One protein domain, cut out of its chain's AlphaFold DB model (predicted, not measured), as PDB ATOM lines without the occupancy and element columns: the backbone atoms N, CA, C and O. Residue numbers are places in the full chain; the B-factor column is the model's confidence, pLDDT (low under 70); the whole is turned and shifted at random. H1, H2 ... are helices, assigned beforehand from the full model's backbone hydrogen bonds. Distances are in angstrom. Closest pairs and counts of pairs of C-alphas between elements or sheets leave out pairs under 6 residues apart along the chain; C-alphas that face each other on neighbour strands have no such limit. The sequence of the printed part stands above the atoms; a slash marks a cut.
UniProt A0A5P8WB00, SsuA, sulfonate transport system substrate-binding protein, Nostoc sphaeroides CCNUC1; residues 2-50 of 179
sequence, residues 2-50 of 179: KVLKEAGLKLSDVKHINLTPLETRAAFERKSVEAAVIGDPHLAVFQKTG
ATOM      1  N   LYS A   2     -13.114  -0.983 -46.210       86.00
ATOM      2  CA  LYS A   2     -12.993  -2.455 -46.303       86.00
ATOM      3  C   LYS A   2     -13.634  -3.206 -45.123       86.00
ATOM      4  O   LYS A   2     -14.396  -4.127 -45.361       86.00
ATOM      5  N   VAL A   3     -13.416  -2.736 -43.890       90.56
ATOM      6  CA  VAL A   3     -14.077  -3.279 -42.682       90.56
ATOM      7  C   VAL A   3     -15.604  -3.189 -42.764       90.56
ATOM      8  O   VAL A   3     -16.289  -4.146 -42.436       90.56
ATOM      9  N   LEU A   4     -16.147  -2.061 -43.243       90.44
ATOM     10  CA  LEU A   4     -17.596  -1.908 -43.432       90.44
ATOM     11  C   LEU A   4     -18.113  -2.933 -44.449       90.44
ATOM     12  O   LEU A   4     -19.089  -3.618 -44.177       90.44
ATOM     13  N   LYS A   5     -17.399  -3.112 -45.567       88.62
ATOM     14  CA  LYS A   5     -17.757  -4.083 -46.608       88.62
ATOM     15  C   LYS A   5     -17.740  -5.531 -46.101       88.62
ATOM     16  O   LYS A   5     -18.628  -6.285 -46.476       88.62
ATOM     17  N   GLU A   6     -16.778  -5.915 -45.252       90.69
ATOM     18  CA  GLU A   6     -16.770  -7.240 -44.593       90.69
ATOM     19  C   GLU A   6     -18.042  -7.470 -43.759       90.69
ATOM     20  O   GLU A   6     -18.536  -8.589 -43.691       90.69
ATOM     21  N   ALA A   7     -18.594  -6.406 -43.171       91.69
ATOM     22  CA  ALA A   7     -19.844  -6.435 -42.418       91.69
ATOM     23  C   ALA A   7     -21.103  -6.225 -43.288       91.69
ATOM     24  O   ALA A   7     -22.194  -6.068 -42.749       91.69
ATOM     25  N   GLY A   8     -20.974  -6.180 -44.621       93.50
ATOM     26  CA  GLY A   8     -22.091  -5.910 -45.534       93.50
ATOM     27  C   GLY A   8     -22.573  -4.453 -45.547       93.50
ATOM     28  O   GLY A   8     -23.618  -4.166 -46.123       93.50
ATOM     29  N   LEU A   9     -21.813  -3.534 -44.944       93.06
ATOM     30  CA  LEU A   9     -22.142  -2.114 -44.821       93.06
ATOM     31  C   LEU A   9     -21.432  -1.262 -45.881       93.06
ATOM     32  O   LEU A   9     -20.303  -1.530 -46.310       93.06
ATOM     33  N   LYS A  10     -22.080  -0.164 -46.256       89.56
ATOM     34  CA  LYS A  10     -21.566   0.917 -47.101       89.56
ATOM     35  C   LYS A  10     -21.121   2.097 -46.238       89.56
ATOM     36  O   LYS A  10     -21.496   2.227 -45.078       89.56
ATOM     37  N   LEU A  11     -20.332   3.007 -46.816       86.38
ATOM     38  CA  LEU A  11     -19.932   4.238 -46.120       86.38
ATOM     39  C   LEU A  11     -21.139   5.133 -45.782       86.38
ATOM     40  O   LEU A  11     -21.111   5.824 -44.773       86.38
ATOM     41  N   SER A  12     -22.200   5.082 -46.594       89.69
ATOM     42  CA  SER A  12     -23.475   5.770 -46.347       89.69
ATOM     43  C   SER A  12     -24.237   5.248 -45.129       89.69
ATOM     44  O   SER A  12     -25.116   5.943 -44.632       89.69
ATOM     45  N   ASP A  13     -23.910   4.046 -44.652       93.50
ATOM     46  CA  ASP A  13     -24.612   3.404 -43.537       93.50
ATOM     47  C   ASP A  13     -24.048   3.857 -42.179       93.50
ATOM     48  O   ASP A  13     -24.543   3.458 -41.127       93.50
ATOM     49  N   VAL A  14     -23.008   4.702 -42.186       92.56
ATOM     50  CA  VAL A  14     -22.386   5.270 -40.988       92.56
ATOM     51  C   VAL A  14     -22.299   6.792 -41.081       92.56
ATOM     52  O   VAL A  14     -22.059   7.367 -42.144       92.56
ATOM     53  N   LYS A  15     -22.427   7.467 -39.936       91.94
ATOM     54  CA  LYS A  15     -22.065   8.883 -39.819       91.94
ATOM     55  C   LYS A  15     -20.553   8.969 -39.647       91.94
ATOM     56  O   LYS A  15     -20.020   8.475 -38.659       91.94
ATOM     57  N   HIS A  16     -19.866   9.563 -40.615       90.88
ATOM     58  CA  HIS A  16     -18.420   9.744 -40.558       90.88
ATOM     59  C   HIS A  16     -18.070  11.222 -40.407       90.88
ATOM     60  O   HIS A  16     -18.736  12.093 -40.965       90.88
ATOM     61  N   ILE A  17     -17.003  11.484 -39.659       91.00
ATOM     62  CA  ILE A  17     -16.387  12.800 -39.505       91.00
ATOM     63  C   ILE A  17     -14.875  12.635 -39.638       91.00
ATOM     64  O   ILE A  17     -14.315  11.632 -39.192       91.00
ATOM     65  N   ASN A  18     -14.219  13.604 -40.272       89.69
ATOM     66  CA  ASN A  18     -12.765  13.617 -40.399       89.69
ATOM     67  C   ASN A  18     -12.192  14.454 -39.261       89.69
ATOM     68  O   ASN A  18     -12.449  15.652 -39.196       89.69
ATOM     69  N   LEU A  19     -11.437  13.811 -38.375       91.19
ATOM     70  CA  LEU A  19     -10.802  14.439 -37.222       91.19
ATOM     71  C   LEU A  19      -9.297  14.189 -37.267       91.19
ATOM     72  O   LEU A  19      -8.839  13.121 -37.683       91.19
ATOM     73  N   THR A  20      -8.518  15.150 -36.785       90.94
ATOM     74  CA  THR A  20      -7.108  14.928 -36.456       90.94
ATOM     75  C   THR A  20      -6.980  13.906 -35.314       90.94
ATOM     76  O   THR A  20      -7.943  13.664 -34.574       90.94
ATOM     77  N   PRO A  21      -5.797  13.305 -35.094       85.94
ATOM     78  CA  PRO A  21      -5.597  12.396 -33.967       85.94
ATOM     79  C   PRO A  21      -5.915  13.033 -32.603       85.94
ATOM     80  O   PRO A  21      -6.512  12.383 -31.748       85.94
ATOM     81  N   LEU A  22      -5.580  14.314 -32.407       85.75
ATOM     82  CA  LEU A  22      -5.870  15.028 -31.158       85.75
ATOM     83  C   LEU A  22      -7.378  15.231 -30.954       85.75
ATOM     84  O   LEU A  22      -7.895  14.960 -29.869       85.75
ATOM     85  N   GLU A  23      -8.091  15.651 -31.999       91.44
ATOM     86  CA  GLU A  23      -9.550  15.816 -31.961       91.44
ATOM     87  C   GLU A  23     -10.265  14.477 -31.770       91.44
ATOM     88  O   GLU A  23     -11.235  14.400 -31.019       91.44
ATOM     89  N   THR A  24      -9.755  13.404 -32.382       90.56
ATOM     90  CA  THR A  24     -10.288  12.045 -32.211       90.56
ATOM     91  C   THR A  24     -10.224  11.622 -30.745       90.56
ATOM     92  O   THR A  24     -11.194  11.067 -30.229       90.56
ATOM     93  N   ARG A  25      -9.120  11.926 -30.042       84.19
ATOM     94  CA  ARG A  25      -8.994  11.653 -28.600       84.19
ATOM     95  C   ARG A  25     -10.087  12.362 -27.811       84.19
ATOM     96  O   ARG A  25     -10.826  11.725 -27.067       84.19
ATOM     97  N   ALA A  26     -10.204  13.673 -28.015       88.69
ATOM     98  CA  ALA A  26     -11.185  14.497 -27.319       88.69
ATOM     99  C   ALA A  26     -12.625  14.037 -27.609       88.69
ATOM    100  O   ALA A  26     -13.466  14.042 -26.712       88.69
ATOM    101  N   ALA A  27     -12.911  13.605 -28.840       90.94
ATOM    102  CA  ALA A  27     -14.220  13.092 -29.224       90.94
ATOM    103  C   ALA A  27     -14.566  11.773 -28.511       90.94
ATOM    104  O   ALA A  27     -15.707  11.613 -28.079       90.94
ATOM    105  N   PHE A  28     -13.606  10.858 -28.328       88.31
ATOM    106  CA  PHE A  28     -13.819   9.647 -27.525       88.31
ATOM    107  C   PHE A  28     -14.046   9.963 -26.047       88.31
ATOM    108  O   PHE A  28     -14.995   9.454 -25.455       88.31
ATOM    109  N   GLU A  29     -13.217  10.829 -25.456       86.12
ATOM    110  CA  GLU A  29     -13.341  11.234 -24.047       86.12
ATOM    111  C   GLU A  29     -14.711  11.873 -23.763       86.12
ATOM    112  O   GLU A  29     -15.342  11.596 -22.744       86.12
ATOM    113  N   ARG A  30     -15.213  12.678 -24.708       90.31
ATOM    114  CA  ARG A  30     -16.539  13.317 -24.653       90.31
ATOM    115  C   ARG A  30     -17.679  12.425 -25.155       90.31
ATOM    116  O   ARG A  30     -18.811  12.898 -25.237       90.31
ATOM    117  N   LYS A  31     -17.405  11.164 -25.513       89.62
ATOM    118  CA  LYS A  31     -18.379  10.198 -26.061       89.62
ATOM    119  C   LYS A  31     -19.145  10.712 -27.288       89.62
ATOM    120  O   LYS A  31     -20.297  10.357 -27.503       89.62
ATOM    121  N   SER A  32     -18.515  11.575 -28.083       91.38
ATOM    122  CA  SER A  32     -19.091  12.147 -29.307       91.38
ATOM    123  C   SER A  32     -18.871  11.264 -30.545       91.38
ATOM    124  O   SER A  32     -19.454  11.536 -31.590       91.38
ATOM    125  N   VAL A  33     -18.039  10.221 -30.440       92.19
ATOM    126  CA  VAL A  33     -17.841   9.173 -31.457       92.19
ATOM    127  C   VAL A  33     -17.830   7.797 -30.789       92.19
ATOM    128  O   VAL A  33     -17.268   7.653 -29.702       92.19
ATOM    129  N   GLU A  34     -18.414   6.776 -31.428       91.12
ATOM    130  CA  GLU A  34     -18.387   5.400 -30.897       91.12
ATOM    131  C   GLU A  34     -17.196   4.566 -31.403       91.12
ATOM    132  O   GLU A  34     -16.818   3.571 -30.782       91.12
ATOM    133  N   ALA A  35     -16.597   4.950 -32.533       92.38
ATOM    134  CA  ALA A  35     -15.468   4.254 -33.145       92.38
ATOM    135  C   ALA A  35     -14.579   5.222 -33.938       92.38
ATOM    136  O   ALA A  35     -15.048   6.234 -34.453       92.38
ATOM    137  N   ALA A  36     -13.299   4.874 -34.098       91.12
ATOM    138  CA  ALA A  36     -12.383   5.596 -34.972       91.12
ATOM    139  C   ALA A  36     -11.453   4.643 -35.715       91.12
ATOM    140  O   ALA A  36     -11.101   3.566 -35.231       91.12
ATOM    141  N   VAL A  37     -11.019   5.091 -36.889       91.50
ATOM    142  CA  VAL A  37      -9.946   4.463 -37.655       91.50
ATOM    143  C   VAL A  37      -8.664   5.219 -37.332       91.50
ATOM    144  O   VAL A  37      -8.502   6.360 -37.751       91.50
ATOM    145  N   ILE A  38      -7.766   4.597 -36.570       89.38
ATOM    146  CA  ILE A  38      -6.521   5.221 -36.115       89.38
ATOM    147  C   ILE A  38      -5.348   4.249 -36.251       89.38
ATOM    148  O   ILE A  38      -5.495   3.048 -36.024       89.38
ATOM    149  N   GLY A  39      -4.192   4.767 -36.661       89.81
ATOM    150  CA  GLY A  39      -2.945   4.011 -36.771       89.81
ATOM    151  C   GLY A  39      -1.981   4.318 -35.629       89.81
ATOM    152  O   GLY A  39      -2.145   5.296 -34.895       89.81
ATOM    153  N   ASP A  40      -0.947   3.494 -35.495       91.81
ATOM    154  CA  ASP A  40       0.211   3.850 -34.678       91.81
ATOM    155  C   ASP A  40       0.936   5.083 -35.269       91.81
ATOM    156  O   ASP A  40       0.935   5.259 -36.490       91.81
ATOM    157  N   PRO A  41       1.533   5.954 -34.429       92.75
ATOM    158  CA  PRO A  41       1.728   5.786 -32.984       92.75
ATOM    159  C   PRO A  41       0.523   6.188 -32.115       92.75
ATOM    160  O   PRO A  41       0.497   5.897 -30.922       92.75
ATOM    161  N   HIS A  42      -0.494   6.839 -32.684       90.31
ATOM    162  CA  HIS A  42      -1.628   7.351 -31.909       90.31
ATOM    163  C   HIS A  42      -2.507   6.242 -31.315       90.31
ATOM    164  O   HIS A  42      -3.019   6.403 -30.209       90.31
ATOM    165  N   LEU A  43      -2.636   5.099 -32.001       91.31
ATOM    166  CA  LEU A  43      -3.296   3.913 -31.450       91.31
ATOM    167  C   LEU A  43      -2.625   3.458 -30.143       91.31
ATOM    168  O   LEU A  43      -3.318   3.298 -29.140       91.31
ATOM    169  N   ALA A  44      -1.300   3.289 -30.123       92.38
ATOM    170  CA  ALA A  44      -0.562   2.936 -28.908       92.38
ATOM    171  C   ALA A  44      -0.752   3.962 -27.776       92.38
ATOM    172  O   ALA A  44      -0.984   3.568 -26.631       92.38
ATOM    173  N   VAL A  45      -0.737   5.265 -28.092       89.94
ATOM    174  CA  VAL A  45      -1.033   6.332 -27.115       89.94
ATOM    175  C   VAL A  45      -2.437   6.162 -26.529       89.94
ATOM    176  O   VAL A  45      -2.612   6.230 -25.314       89.94
ATOM    177  N   PHE A  46      -3.446   5.898 -27.362       86.88
ATOM    178  CA  PHE A  46      -4.818   5.713 -26.886       86.88
ATOM    179  C   PHE A  46      -4.971   4.447 -26.050       86.88
ATOM    180  O   PHE A  46      -5.648   4.479 -25.026       86.88
ATOM    181  N   GLN A  47      -4.317   3.347 -26.424       87.69
ATOM    182  CA  GLN A  47      -4.376   2.099 -25.659       87.69
ATOM    183  C   GLN A  47      -3.864   2.268 -24.227       87.69
ATOM    184  O   GLN A  47      -4.426   1.670 -23.311       87.69
ATOM    185  N   LYS A  48      -2.862   3.128 -24.007       84.12
ATOM    186  CA  LYS A  48      -2.358   3.421 -22.659       84.12
ATOM    187  C   LYS A  48      -3.366   4.108 -21.744       84.12
ATOM    188  O   LYS A  48      -3.258   3.972 -20.533       84.12
ATOM    189  N   THR A  49      -4.355   4.807 -22.297       79.50
ATOM    190  CA  THR A  49      -5.422   5.428 -21.493       79.50
ATOM    191  C   THR A  49      -6.399   4.401 -20.909       79.50
ATOM    192  O   THR A  49      -7.242   4.761 -20.093       79.50
ATOM    193  N   GLY A  50      -6.359   3.143 -21.372       76.19
ATOM    194  CA  GLY A  50      -7.296   2.089 -20.972       76.19
ATOM    195  C   GLY A  50      -8.733   2.276 -21.481       76.19
ATOM    196  O   GLY A  50      -9.584   1.434 -21.220       76.19
TER     197      GLY A  50
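Overview. This is residues 2 to 50 of the 179 residues of the protein "SsuA, sulfonate transport system substrate-binding protein" of Nostoc sphaeroides CCNUC1 (UniProt A0A5P8WB00). Two short helices, H2 and H3, sit near each other at one end, and a third, H1, lies at the other, joined to H2 by a long strip, residues 7 to 20. A second long loop, residues 30 to 41, joins H2 to H3 and swings out from them on the side towards H1, its C-alphas lying 1 to 14 A from the mean of all C-alphas. The printed part has 49 residues, with helices H1, H2, H3 in order and no named strand; the class is all helix, though named elements hold 21 residues, under half. It is only just loose, close to compact, with a radius of gyration of the C-alphas of 12.1 A, and elongated, spanning 32 by 20 by 18 A.

Along the chain. H1, residues 2 to 6, begins at C-alpha 2 (-12.993, -2.455, -46.303) and is 6.3 A long. H2, residues 21 to 29, is 12.6 A long. H3, residues 42 to 48, is 10.1 A long and ends at C-alpha 48 (-2.358, 3.421, -22.659).

Arrangement. H2 and H3 are close but not clearly touching; their closest C-alphas, Pro 21 and His 42, are 6.7 A apart. They run the same way at a steep tilt of 36 degrees, only just steep. H1 is apart from both. In H1, H2 and H3 every O i to N i+4 pair is within hydrogen-bond range.

Size, cuts and confidence. The farthest C-alphas, Ser 12 and Lys 48, are 31.8 A apart. Both links are long, the printed part has no cut, and no printed residue is under 70 in pLDDT.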